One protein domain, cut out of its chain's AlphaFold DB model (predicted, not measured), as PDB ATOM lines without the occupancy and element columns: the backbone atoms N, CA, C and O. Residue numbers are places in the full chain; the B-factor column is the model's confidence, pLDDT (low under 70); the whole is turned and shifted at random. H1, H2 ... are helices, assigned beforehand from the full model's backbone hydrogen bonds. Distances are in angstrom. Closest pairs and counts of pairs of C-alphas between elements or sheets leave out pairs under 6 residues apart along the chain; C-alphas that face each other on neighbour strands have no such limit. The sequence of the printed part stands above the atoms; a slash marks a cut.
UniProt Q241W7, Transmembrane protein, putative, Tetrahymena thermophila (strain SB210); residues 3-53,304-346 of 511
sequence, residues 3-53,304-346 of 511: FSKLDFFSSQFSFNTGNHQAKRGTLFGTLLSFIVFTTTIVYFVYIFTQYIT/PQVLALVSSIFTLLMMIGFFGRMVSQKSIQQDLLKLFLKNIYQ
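Overview. This is residues 3 to 53 and 304 to 346 of the 511 residues of the protein "Transmembrane protein, putative" of Tetrahymena thermophila (strain SB210) (UniProt Q241W7). Two long helices, H2 and H3, lie side by side and run opposite ways as a rod; residues 333 to 346, of which 333 to 344 belong to H3, stick out at one end. Short H1 packs on residues 27 to 33 of H2, and loop residues 15 to 20 stick out. The printed part has 94 residues with three named helices, H1, H2, H3 in order, and no named strand: all helix. It is only just loose, close to extended, with a radius of gyration of the C-alphas of 18.4 A, spanning 68 by 23 by 18 A.

Arrangement. H1, residues 3 to 6, touches H2, residues 27 to 52; their closest C-alphas, Leu 6 and Thr 30, are 5.7 A apart. H2 touches H3, residues 304 to 344, at a shallow tilt of 3 degrees; their closest C-alphas, Gly 29 and Gly 324, are 5.0 A apart. H1 and H3 are apart. Every O i to N i+4 pair is within hydrogen-bond range in H2, 32 of 37 in H3; H1 is too short for one.

Along the chain. H1 begins at C-alpha 3 (16.441, 76.193, -12.358) and is 5.3 A long. H2 is 37.7 A long. H3, 58.4 A, has a kink of 31 degrees near residue 320 and ends at C-alpha 344 (20.080, 101.242, 5.976).

Size, cuts and confidence. Residues 54 to 303 are cut out, leaving 16.8 A between C-alphas 53 and 304. The link H1 to H2 is long. Residues 3 to 4, 14 to 23 and 341 to 346 have pLDDT under 70.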
ATOM      1  N   PHE A   3      17.684  75.507 -11.994       59.31
ATOM      2  CA  PHE A   3      16.441  76.193 -12.358       59.31
ATOM      3  C   PHE A   3      16.672  77.569 -13.003       59.31
ATOM      4  O   PHE A   3      16.071  77.876 -14.021       59.31
ATOM      5  N   SER A   4      17.621  78.373 -12.513       62.91
ATOM      6  CA  SER A   4      17.890  79.690 -13.110       62.91
ATOM      7  C   SER A   4      18.412  79.633 -14.551       62.91
ATOM      8  O   SER A   4      18.266  80.613 -15.273       62.91
ATOM      9  N   LYS A   5      19.002  78.508 -14.983       71.00
ATOM     10  CA  LYS A   5      19.510  78.320 -16.353       71.00
ATOM     11  C   LYS A   5      18.440  77.819 -17.329       71.00
ATOM     12  O   LYS A   5      18.586  78.039 -18.524       71.00
ATOM     13  N   LEU A   6      17.398  77.154 -16.828       76.62
ATOM     14  CA  LEU A   6      16.300  76.600 -17.633       76.62
ATOM     15  C   LEU A   6      15.160  77.608 -17.861       76.62
ATOM     16  O   LEU A   6      14.245  77.335 -18.633       76.62
ATOM     17  N   ASP A   7      15.204  78.766 -17.196       79.31
ATOM     18  CA  ASP A   7      14.234  79.845 -17.376       79.31
ATOM     19  C   ASP A   7      14.571  80.692 -18.616       79.31
ATOM     20  O   ASP A   7      15.417  81.598 -18.578       79.31
ATOM     21  N   PHE A   8      13.876  80.412 -19.721       80.94
ATOM     22  CA  PHE A   8      14.000  81.163 -20.970       80.94
ATOM     23  C   PHE A   8      13.436  82.592 -20.851       80.94
ATOM     24  O   PHE A   8      13.831  83.491 -21.596       80.94
ATOM     25  N   PHE A   9      12.558  82.829 -19.870       83.81
ATOM     26  CA  PHE A   9      11.922  84.119 -19.596       83.81
ATOM     27  C   PHE A   9      12.612  84.906 -18.471       83.81
ATOM     28  O   PHE A   9      12.074  85.911 -18.001       83.81
ATOM     29  N   SER A  10      13.822  84.497 -18.078       81.69
ATOM     30  CA  SER A  10      14.642  85.208 -17.096       81.69
ATOM     31  C   SER A  10      14.968  86.636 -17.544       81.69
ATOM     32  O   SER A  10      15.335  86.897 -18.694       81.69
ATOM     33  N   SER A  11      14.851  87.587 -16.617       80.31
ATOM     34  CA  SER A  11      15.238  88.978 -16.867       80.31
ATOM     35  C   SER A  11      16.715  89.191 -16.547       80.31
ATOM     36  O   SER A  11      17.231  88.684 -15.544       80.31
ATOM     37  N   GLN A  12      17.395  89.958 -17.399       77.12
ATOM     38  CA  GLN A  12      18.779  90.337 -17.157       77.12
ATOM     39  C   GLN A  12      18.877  91.369 -16.032       77.12
ATOM     40  O   GLN A  12      18.019  92.238 -15.889       77.12
ATOM     41  N   PHE A  13      19.927  91.251 -15.233       71.31
ATOM     42  CA  PHE A  13      20.253  92.158 -14.151       71.31
ATOM     43  C   PHE A  13      21.768  92.208 -13.977       71.31
ATOM     44  O   PHE A  13      22.389  91.176 -13.735       71.31
ATOM     45  N   SER A  14      22.361  93.392 -14.102       61.09
ATOM     46  CA  SER A  14      23.793  93.604 -13.893       61.09
ATOM     47  C   SER A  14      24.013  94.623 -12.779       61.09
ATOM     48  O   SER A  14      23.738  95.807 -12.959       61.09
ATOM     49  N   PHE A  15      24.553  94.167 -11.650       61.41
ATOM     50  CA  PHE A  15      25.376  95.017 -10.794       61.41
ATOM     51  C   PHE A  15      26.824  94.896 -11.253       61.41
ATOM     52  O   PHE A  15      27.223  93.847 -11.756       61.41
ATOM     53  N   ASN A  16      27.610  95.954 -11.067       53.94
ATOM     54  CA  ASN A  16      29.028  96.012 -11.425       53.94
ATOM     55  C   ASN A  16      29.894  95.165 -10.458       53.94
ATOM     56  O   ASN A  16      30.842  95.643  -9.847       53.94
ATOM     57  N   THR A  17      29.506  93.907 -10.254       51.59
ATOM     58  CA  THR A  17      30.176  92.891  -9.445       51.59
ATOM     59  C   THR A  17      30.644  91.811 -10.412       51.59
ATOM     60  O   THR A  17      29.817  91.217 -11.103       51.59
ATOM     61  N   GLY A  18      31.956  91.603 -10.520       40.06
ATOM     62  CA  GLY A  18      32.580  90.788 -11.565       40.06
ATOM     63  C   GLY A  18      31.889  89.447 -11.871       40.06
ATOM     64  O   GLY A  18      31.555  88.677 -10.978       40.06
ATOM     65  N   ASN A  19      31.692  89.194 -13.169       48.75
ATOM     66  CA  ASN A  19      31.496  87.915 -13.875       48.75
ATOM     67  C   ASN A  19      30.568  86.801 -13.335       48.75
ATOM     68  O   ASN A  19      30.557  85.707 -13.910       48.75
ATOM     69  N   HIS A  20      29.699  87.036 -12.352       54.94
ATOM     70  CA  HIS A  20      28.731  86.020 -11.915       54.94
ATOM     71  C   HIS A  20      27.277  86.357 -12.284       54.94
ATOM     72  O   HIS A  20      26.578  87.097 -11.609       54.94
ATOM     73  N   GLN A  21      26.862  85.750 -13.405       55.94
ATOM     74  CA  GLN A  21      25.506  85.557 -13.943       55.94
ATOM     75  C   GLN A  21      24.532  86.747 -13.878       55.94
ATOM     76  O   GLN A  21      23.738  86.899 -12.956       55.94
ATOM     77  N   ALA A  22      24.474  87.475 -14.995       62.84
ATOM     78  CA  ALA A  22      23.583  88.605 -15.233       62.84
ATOM     79  C   ALA A  22      22.101  88.244 -15.490       62.84
ATOM     80  O   ALA A  22      21.395  89.036 -16.102       62.84
ATOM     81  N   LYS A  23      21.612  87.051 -15.121       69.38
ATOM     82  CA  LYS A  23      20.217  86.630 -15.365       69.38
ATOM     83  C   LYS A  23      19.605  86.035 -14.110       69.38
ATOM     84  O   LYS A  23      20.153  85.097 -13.532       69.38
ATOM     85  N   ARG A  24      18.431  86.540 -13.731       73.31
ATOM     86  CA  ARG A  24      17.642  85.980 -12.639       73.31
ATOM     87  C   ARG A  24      16.498  85.156 -13.208       73.31
ATOM     88  O   ARG A  24      15.625  85.702 -13.868       73.31
ATOM     89  N   GLY A  25      16.533  83.850 -12.965       73.81
ATOM     90  CA  GLY A  25      15.423  82.955 -13.281       73.81
ATOM     91  C   GLY A  25      14.502  82.759 -12.080       73.81
ATOM     92  O   GLY A  25      14.948  82.802 -10.930       73.81
ATOM     93  N   THR A  26      13.224  82.526 -12.349       80.31
ATOM     94  CA  THR A  26      12.194  82.227 -11.348       80.31
ATOM     95  C   THR A  26      11.669  80.806 -11.536       80.31
ATOM     96  O   THR A  26      11.641  80.293 -12.651       80.31
ATOM     97  N   LEU A  27      11.205  80.160 -10.458       80.81
ATOM     98  CA  LEU A  27      10.549  78.844 -10.561       80.81
ATOM     99  C   LEU A  27       9.331  78.898 -11.500       80.81
ATOM    100  O   LEU A  27       9.120  77.995 -12.307       80.81
ATOM    101  N   PHE A  28       8.583  80.002 -11.455       82.81
ATOM    102  CA  PHE A  28       7.473  80.256 -12.369       82.81
ATOM    103  C   PHE A  28       7.928  80.318 -13.835       82.81
ATOM    104  O   PHE A  28       7.352  79.643 -14.684       82.81
ATOM    105  N   GLY A  29       8.999  81.059 -14.132       84.06
ATOM    106  CA  GLY A  29       9.568  81.141 -15.478       84.06
ATOM    107  C   GLY A  29      10.108  79.801 -15.987       84.06
ATOM    108  O   GLY A  29       9.917  79.476 -17.160       84.06
ATOM    109  N   THR A  30      10.673  78.956 -15.113       86.38
ATOM    110  CA  THR A  30      11.071  77.586 -15.493       86.38
ATOM    111  C   THR A  30       9.890  76.695 -15.853       86.38
ATOM    112  O   THR A  30       9.951  75.990 -16.858       86.38
ATOM    113  N   LEU A  31       8.807  76.750 -15.073       88.19
ATOM    114  CA  LEU A  31       7.586  75.994 -15.349       88.19
ATOM    115  C   LEU A  31       6.976  76.442 -16.682       88.19
ATOM    116  O   LEU A  31       6.654  75.613 -17.529       88.19
ATOM    117  N   LEU A  32       6.882  77.759 -16.892       87.38
ATOM    118  CA  LEU A  32       6.366  78.339 -18.127       87.38
ATOM    119  C   LEU A  32       7.219  77.936 -19.337       87.38
ATOM    120  O   LEU A  32       6.676  77.521 -20.358       87.38
ATOM    121  N   SER A  33       8.548  77.996 -19.213       89.12
ATOM    122  CA  SER A  33       9.478  77.566 -20.268       89.12
ATOM    123  C   SER A  33       9.270  76.091 -20.617       89.12
ATOM    124  O   SER A  33       9.152  75.747 -21.792       89.12
ATOM    125  N   PHE A  34       9.144  75.221 -19.611       90.44
ATOM    126  CA  PHE A  34       8.882  73.797 -19.822       90.44
ATOM    127  C   PHE A  34       7.554  73.548 -20.554       90.44
ATOM    128  O   PHE A  34       7.515  72.751 -21.493       90.44
ATOM    129  N   ILE A  35       6.486  74.261 -20.184       90.19
ATOM    130  CA  ILE A  35       5.181  74.172 -20.855       90.19
ATOM    131  C   ILE A  35       5.296  74.595 -22.325       90.19
ATOM    132  O   ILE A  35       4.815  73.876 -23.200       90.19
ATOM    133  N   VAL A  36       5.964  75.716 -22.619       91.50
ATOM    134  CA  VAL A  36       6.120  76.224 -23.995       91.50
ATOM    135  C   VAL A  36       6.902  75.241 -24.868       91.50
ATOM    136  O   VAL A  36       6.467  74.924 -25.974       91.50
ATOM    137  N   PHE A  37       8.016  74.694 -24.376       90.81
ATOM    138  CA  PHE A  37       8.790  73.715 -25.147       90.81
ATOM    139  C   PHE A  37       8.023  72.407 -25.350       90.81
ATOM    140  O   PHE A  37       7.983  71.892 -26.465       90.81
ATOM    141  N   THR A  38       7.367  71.898 -24.305       91.94
ATOM    142  CA  THR A  38       6.602  70.645 -24.387       91.94
ATOM    143  C   THR A  38       5.445  70.772 -25.375       91.94
ATOM    144  O   THR A  38       5.290  69.928 -26.252       91.94
ATOM    145  N   THR A  39       4.670  71.857 -25.295       92.06
ATOM    146  CA  THR A  39       3.560  72.121 -26.228       92.06
ATOM    147  C   THR A  39       4.047  72.292 -27.664       92.06
ATOM    148  O   THR A  39       3.436  71.741 -28.576       92.06
ATOM    149  N   THR A  40       5.183  72.964 -27.873       93.44
ATOM    150  CA  THR A  40       5.778  73.128 -29.210       93.44
ATOM    151  C   THR A  40       6.238  71.791 -29.798       93.44
ATOM    152  O   THR A  40       5.986  71.529 -30.970       93.44
ATOM    153  N   ILE A  41       6.868  70.919 -29.000       93.81
ATOM    154  CA  ILE A  41       7.302  69.584 -29.449       93.81
ATOM    155  C   ILE A  41       6.093  68.701 -29.772       93.81
ATOM    156  O   ILE A  41       6.070  68.062 -30.821       93.81
ATOM    157  N   VAL A  42       5.072  68.690 -28.909       95.25
ATOM    158  CA  VAL A  42       3.831  67.938 -29.153       95.25
ATOM    159  C   VAL A  42       3.159  68.416 -30.439       95.25
ATOM    160  O   VAL A  42       2.786  67.598 -31.280       95.25
ATOM    161  N   TYR A  43       3.066  69.731 -30.641       94.38
ATOM    162  CA  TYR A  43       2.502  70.305 -31.859       94.38
ATOM    163  C   TYR A  43       3.342  69.990 -33.105       94.38
ATOM    164  O   TYR A  43       2.789  69.657 -34.150       94.38
ATOM    165  N   PHE A  44       4.673  70.036 -32.998       94.94
ATOM    166  CA  PHE A  44       5.575  69.647 -34.080       94.94
ATOM    167  C   PHE A  44       5.344  68.194 -34.506       94.94
ATOM    168  O   PHE A  44       5.158  67.936 -35.692       94.94
ATOM    169  N   VAL A  45       5.297  67.255 -33.553       94.94
ATOM    170  CA  VAL A  45       5.041  65.833 -33.840       94.94
ATOM    171  C   VAL A  45       3.668  65.645 -34.487       94.94
ATOM    172  O   VAL A  45       3.544  64.896 -35.458       94.94
ATOM    173  N   TYR A  46       2.650  66.353 -33.998       94.50
ATOM    174  CA  TYR A  46       1.302  66.321 -34.563       94.50
ATOM    175  C   TYR A  46       1.274  66.787 -36.027       94.50
ATOM    176  O   TYR A  46       0.854  66.033 -36.905       94.50
ATOM    177  N   ILE A  47       1.786  67.987 -36.312       93.38
ATOM    178  CA  ILE A  47       1.813  68.551 -37.669       93.38
ATOM    179  C   ILE A  47       2.691  67.715 -38.608       93.38
ATOM    180  O   ILE A  47       2.334  67.501 -39.765       93.38
ATOM    181  N   PHE A  48       3.819  67.198 -38.121       92.12
ATOM    182  CA  PHE A  48       4.696  66.344 -38.918       92.12
ATOM    183  C   PHE A  48       4.028  65.011 -39.281       92.12
ATOM    184  O   PHE A  48       4.154  64.545 -40.412       92.12
ATOM    185  N   THR A  49       3.257  64.433 -38.356       92.69
ATOM    186  CA  THR A  49       2.447  63.240 -38.635       92.69
ATOM    187  C   THR A  49       1.406  63.546 -39.709       92.69
ATOM    188  O   THR A  49       1.347  62.824 -40.700       92.69
ATOM    189  N   GLN A  50       0.668  64.657 -39.582       90.69
ATOM    190  CA  GLN A  50      -0.308  65.078 -40.593       90.69
ATOM    191  C   GLN A  50       0.315  65.282 -41.977       90.69
ATOM    192  O   GLN A  50      -0.282  64.882 -42.979       90.69
ATOM    193  N   TYR A  51       1.520  65.855 -42.031       90.81
ATOM    194  CA  TYR A  51       2.273  66.042 -43.269       90.81
ATOM    195  C   TYR A  51       2.616  64.708 -43.942       90.81
ATOM    196  O   TYR A  51       2.346  64.538 -45.129       90.81
ATOM    197  N   ILE A  52       3.149  63.738 -43.188       87.88
ATOM    198  CA  ILE A  52       3.477  62.405 -43.720       87.88
ATOM    199  C   ILE A  52       2.213  61.665 -44.171       87.88
ATOM    200  O   ILE A  52       2.232  60.984 -45.194       87.88
ATOM    201  N   THR A  53       1.105  61.813 -43.443       87.69
ATOM    202  CA  THR A  53      -0.169  61.161 -43.780       87.69
ATOM    203  C   THR A  53      -0.989  61.899 -44.847       87.69
ATOM    204  O   THR A  53      -2.127  61.507 -45.085       87.69
ATOM    205  N   PRO A 304       9.499  73.388 -45.565       91.69
ATOM    206  CA  PRO A 304       9.705  74.714 -44.975       91.69
ATOM    207  C   PRO A 304       8.411  75.454 -44.604       91.69
ATOM    208  O   PRO A 304       8.371  76.106 -43.565       91.69
ATOM    209  N   GLN A 305       7.349  75.347 -45.413       90.19
ATOM    210  CA  GLN A 305       6.052  75.967 -45.104       90.19
ATOM    211  C   GLN A 305       5.403  75.323 -43.874       90.19
ATOM    212  O   GLN A 305       4.867  76.023 -43.016       90.19
ATOM    213  N   VAL A 306       5.509  73.999 -43.747       92.00
ATOM    214  CA  VAL A 306       5.019  73.261 -42.576       92.00
ATOM    215  C   VAL A 306       5.811  73.636 -41.318       92.00
ATOM    216  O   VAL A 306       5.219  73.907 -40.273       92.00
ATOM    217  N   LEU A 307       7.142  73.745 -41.406       91.06
ATOM    218  CA  LEU A 307       7.975  74.208 -40.287       91.06
ATOM    219  C   LEU A 307       7.679  75.663 -39.901       91.06
ATOM    220  O   LEU A 307       7.715  75.995 -38.715       91.06
ATOM    221  N   ALA A 308       7.351  76.528 -40.864       92.50
ATOM    222  CA  ALA A 308       6.960  77.906 -40.583       92.50
ATOM    223  C   ALA A 308       5.693  77.982 -39.708       92.50
ATOM    224  O   ALA A 308       5.609  78.854 -38.843       92.50
ATOM    225  N   LEU A 309       4.759  77.034 -39.857       90.94
ATOM    226  CA  LEU A 309       3.566  76.923 -39.008       90.94
ATOM    227  C   LEU A 309       3.912  76.552 -37.552       90.94
ATOM    228  O   LEU A 309       3.284  77.025 -36.609       90.94
ATOM    229  N   VAL A 310       4.934  75.719 -37.345       93.06
ATOM    230  CA  VAL A 310       5.433  75.397 -35.996       93.06
ATOM    231  C   VAL A 310       6.178  76.594 -35.406       93.06
ATOM    232  O   VAL A 310       6.031  76.917 -34.228       93.06
ATOM    233  N   SER A 311       6.939  77.308 -36.235       91.25
ATOM    234  CA  SER A 311       7.611  78.531 -35.807       91.25
ATOM    235  C   SER A 311       6.618  79.619 -35.396       91.25
ATOM    236  O   SER A 311       6.902  80.351 -34.451       91.25
ATOM    237  N   SER A 312       5.471  79.741 -36.067       93.31
ATOM    238  CA  SER A 312       4.470  80.762 -35.738       93.31
ATOM    239  C   SER A 312       3.734  80.473 -34.426       93.31
ATOM    240  O   SER A 312       3.490  81.397 -33.650       93.31
ATOM    241  N   ILE A 313       3.431  79.208 -34.108       92.12
ATOM    242  CA  ILE A 313       2.854  78.885 -32.795       92.12
ATOM    243  C   ILE A 313       3.881  79.076 -31.675       92.12
ATOM    244  O   ILE A 313       3.542  79.577 -30.603       92.12
ATOM    245  N   PHE A 314       5.151  78.746 -31.930       91.88
ATOM    246  CA  PHE A 314       6.224  78.973 -30.970       91.88
ATOM    247  C   PHE A 314       6.375  80.466 -30.654       91.88
ATOM    248  O   PHE A 314       6.454  80.837 -29.483       91.88
ATOM    249  N   THR A 315       6.351  81.346 -31.662       90.75
ATOM    250  CA  THR A 315       6.418  82.799 -31.433       90.75
ATOM    251  C   THR A 315       5.197  83.330 -30.679       90.75
ATOM    252  O   THR A 315       5.352  84.197 -29.815       90.75
ATOM    253  N   LEU A 316       4.003  82.782 -30.924       92.12
ATOM    254  CA  LEU A 316       2.800  83.110 -30.155       92.12
ATOM    255  C   LEU A 316       2.934  82.691 -28.679       92.12
ATOM    256  O   LEU A 316       2.676  83.489 -27.781       92.12
ATOM    257  N   LEU A 317       3.394  81.469 -28.405       90.06
ATOM    258  CA  LEU A 317       3.630  80.992 -27.038       90.06
ATOM    259  C   LEU A 317       4.722  81.805 -26.328       90.06
ATOM    260  O   LEU A 317       4.620  82.100 -25.136       90.06
ATOM    261  N   MET A 318       5.737  82.241 -27.070       88.25
ATOM    262  CA  MET A 318       6.790  83.124 -26.575       88.25
ATOM    263  C   MET A 318       6.271  84.495 -26.110       88.25
ATOM    264  O   MET A 318       6.850  85.060 -25.180       88.25
ATOM    265  N   MET A 319       5.169  85.012 -26.673       88.38
ATOM    266  CA  MET A 319       4.524  86.249 -26.193       88.38
ATOM    267  C   MET A 319       3.975  86.104 -24.766       88.38
ATOM    268  O   MET A 319       4.081  87.037 -23.972       88.38
ATOM    269  N   ILE A 320       3.471  84.922 -24.386       86.44
ATOM    270  CA  ILE A 320       3.023  84.630 -23.007       86.44
ATOM    271  C   ILE A 320       4.196  84.755 -22.021       86.44
ATOM    272  O   ILE A 320       4.034  85.151 -20.864       86.44
ATOM    273  N   GLY A 321       5.412  84.520 -22.512       83.88
ATOM    274  CA  GLY A 321       6.668  84.773 -21.819       83.88
ATOM    275  C   GLY A 321       6.847  86.174 -21.238       83.88
ATOM    276  O   GLY A 321       7.644  86.357 -20.312       83.88
ATOM    277  N   PHE A 322       6.098  87.165 -21.731       85.81
ATOM    278  CA  PHE A 322       6.068  88.511 -21.164       85.81
ATOM    279  C   PHE A 322       5.675  88.504 -19.677       85.81
ATOM    280  O   PHE A 322       6.315  89.175 -18.865       85.81
ATOM    281  N   PHE A 323       4.707  87.670 -19.282       84.56
ATOM    282  CA  PHE A 323       4.316  87.522 -17.877       84.56
ATOM    283  C   PHE A 323       5.436  86.912 -17.028       84.56
ATOM    284  O   PHE A 323       5.681  87.366 -15.909       84.56
ATOM    285  N   GLY A 324       6.171  85.936 -17.576       82.62
ATOM    286  CA  GLY A 324       7.353  85.361 -16.926       82.62
ATOM    287  C   GLY A 324       8.420  86.422 -16.637       82.62
ATOM    288  O   GLY A 324       8.927  86.510 -15.516       82.62
ATOM    289  N   ARG A 325       8.675  87.309 -17.608       84.44
ATOM    290  CA  ARG A 325       9.597  88.445 -17.438       84.44
ATOM    291  C   ARG A 325       9.111  89.438 -16.383       84.44
ATOM    292  O   ARG A 325       9.921  89.885 -15.573       84.44
ATOM    293  N   MET A 326       7.813  89.747 -16.342       85.38
ATOM    294  CA  MET A 326       7.238  90.661 -15.346       85.38
ATOM    295  C   MET A 326       7.395  90.126 -13.912       85.38
ATOM    296  O   MET A 326       7.798  90.857 -13.005       85.38
ATOM    297  N   VAL A 327       7.148  88.828 -13.704       84.31
ATOM    298  CA  VAL A 327       7.353  88.163 -12.404       84.31
ATOM    299  C   VAL A 327       8.830  88.181 -12.006       84.31
ATOM    300  O   VAL A 327       9.160  88.480 -10.855       84.31
ATOM    301  N   SER A 328       9.728  87.923 -12.958       85.12
ATOM    302  CA  SER A 328      11.172  87.985 -12.732       85.12
ATOM    303  C   SER A 328      11.643  89.386 -12.322       85.12
ATOM    304  O   SER A 328      12.374  89.529 -11.338       85.12
ATOM    305  N   GLN A 329      11.161  90.437 -12.993       84.62
ATOM    306  CA  GLN A 329      11.463  91.827 -12.633       84.62
ATOM    307  C   GLN A 329      10.972  92.179 -11.226       84.62
ATOM    308  O   GLN A 329      11.725  92.753 -10.438       84.62
ATOM    309  N   LYS A 330       9.747  91.776 -10.866       85.12
ATOM    310  CA  LYS A 330       9.212  91.987  -9.513       85.12
ATOM    311  C   LYS A 330      10.047  91.260  -8.451       85.12
ATOM    312  O   LYS A 330      10.307  91.821  -7.388       85.12
ATOM    313  N   SER A 331      10.522  90.046  -8.745       80.94
ATOM    314  CA  SER A 331      11.433  89.315  -7.855       80.94
ATOM    315  C   SER A 331      12.772  90.035  -7.671       80.94
ATOM    316  O   SER A 331      13.287  90.056  -6.553       80.94
ATOM    317  N   ILE A 332      13.331  90.639  -8.727       82.50
ATOM    318  CA  ILE A 332      14.555  91.449  -8.628       82.50
ATOM    319  C   ILE A 332      14.312  92.687  -7.761       82.50
ATOM    320  O   ILE A 332      15.113  92.965  -6.871       82.50
ATOM    321  N   GLN A 333      13.208  93.408  -7.978       81.94
ATOM    322  CA  GLN A 333      12.864  94.603  -7.198       81.94
ATOM    323  C   GLN A 333      12.727  94.301  -5.703       81.94
ATOM    324  O   GLN A 333      13.237  95.054  -4.877       81.94
ATOM    325  N   GLN A 334      12.086  93.186  -5.341       81.56
ATOM    326  CA  GLN A 334      11.967  92.770  -3.940       81.56
ATOM    327  C   GLN A 334      13.328  92.518  -3.290       81.56
ATOM    328  O   GLN A 334      13.545  92.888  -2.139       81.56
ATOM    329  N   ASP A 335      14.250  91.895  -4.017       77.75
ATOM    330  CA  ASP A 335      15.578  91.591  -3.495       77.75
ATOM    331  C   ASP A 335      16.488  92.817  -3.427       77.75
ATOM    332  O   ASP A 335      17.221  92.969  -2.450       77.75
ATOM    333  N   LEU A 336      16.377  93.735  -4.390       80.50
ATOM    334  CA  LEU A 336      16.972  95.065  -4.296       80.50
ATOM    335  C   LEU A 336      16.478  95.803  -3.052       80.50
ATOM    336  O   LEU A 336      17.285  96.301  -2.271       80.50
ATOM    337  N   LEU A 337      15.163  95.822  -2.828       78.56
ATOM    338  CA  LEU A 337      14.557  96.487  -1.677       78.56
ATOM    339  C   LEU A 337      15.030  95.871  -0.352       78.56
ATOM    340  O   LEU A 337      15.380  96.604   0.571       78.56
ATOM    341  N   LYS A 338      15.138  94.539  -0.265       75.81
ATOM    342  CA  LYS A 338      15.743  93.867   0.899       75.81
ATOM    343  C   LYS A 338      17.204  94.262   1.101       75.81
ATOM    344  O   LYS A 338      17.618  94.448   2.241       75.81
ATOM    345  N   LEU A 339      17.987  94.386   0.028       76.56
ATOM    346  CA  LEU A 339      19.397  94.777   0.106       76.56
ATOM    347  C   LEU A 339      19.545  96.223   0.604       76.56
ATOM    348  O   LEU A 339      20.349  96.472   1.501       76.56
ATOM    349  N   PHE A 340      18.715  97.146   0.109       75.06
ATOM    350  CA  PHE A 340      18.649  98.522   0.613       75.06
ATOM    351  C   PHE A 340      18.245  98.578   2.089       75.06
ATOM    352  O   PHE A 340      18.932  99.221   2.881       75.06
ATOM    353  N   LEU A 341      17.188  97.865   2.488       69.38
ATOM    354  CA  LEU A 341      16.749  97.821   3.887       69.38
ATOM    355  C   LEU A 341      17.816  97.222   4.812       69.38
ATOM    356  O   LEU A 341      18.055  97.762   5.889       69.38
ATOM    357  N   LYS A 342      18.494  96.150   4.382       66.75
ATOM    358  CA  LYS A 342      19.600  95.534   5.128       66.75
ATOM    359  C   LYS A 342      20.765  96.507   5.325       66.75
ATOM    360  O   LYS A 342      21.402  96.461   6.369       66.75
ATOM    361  N   ASN A 343      21.039  97.364   4.341       68.69
ATOM    362  CA  ASN A 343      22.119  98.346   4.412       68.69
ATOM    363  C   ASN A 343      21.756  99.550   5.304       68.69
ATOM    364  O   ASN A 343      22.569  99.993   6.106       68.69
ATOM    365  N   ILE A 344      20.525 100.064   5.208       63.88
ATOM    366  CA  ILE A 344      20.080 101.242   5.976       63.88
ATOM    367  C   ILE A 344      19.822 100.896   7.456       63.88
ATOM    368  O   ILE A 344      20.144 101.686   8.342       63.88
ATOM    369  N   TYR A 345      19.273  99.708   7.734       62.31
ATOM    370  CA  TYR A 345      18.790  99.300   9.058       62.31
ATOM    371  C   TYR A 345      19.488  98.037   9.584       62.31
ATOM    372  O   TYR A 345      18.817  97.094  10.007       62.31
ATOM    373  N   GLN A 346      20.823  98.002   9.569       56.12
ATOM    374  CA  GLN A 346      21.607  96.833  10.005       56.12
ATOM    375  C   GLN A 346      21.159  96.273  11.372       56.12
ATOM    376  O   GLN A 346      20.869  95.078  11.463       56.12
TER     377      GLN A 346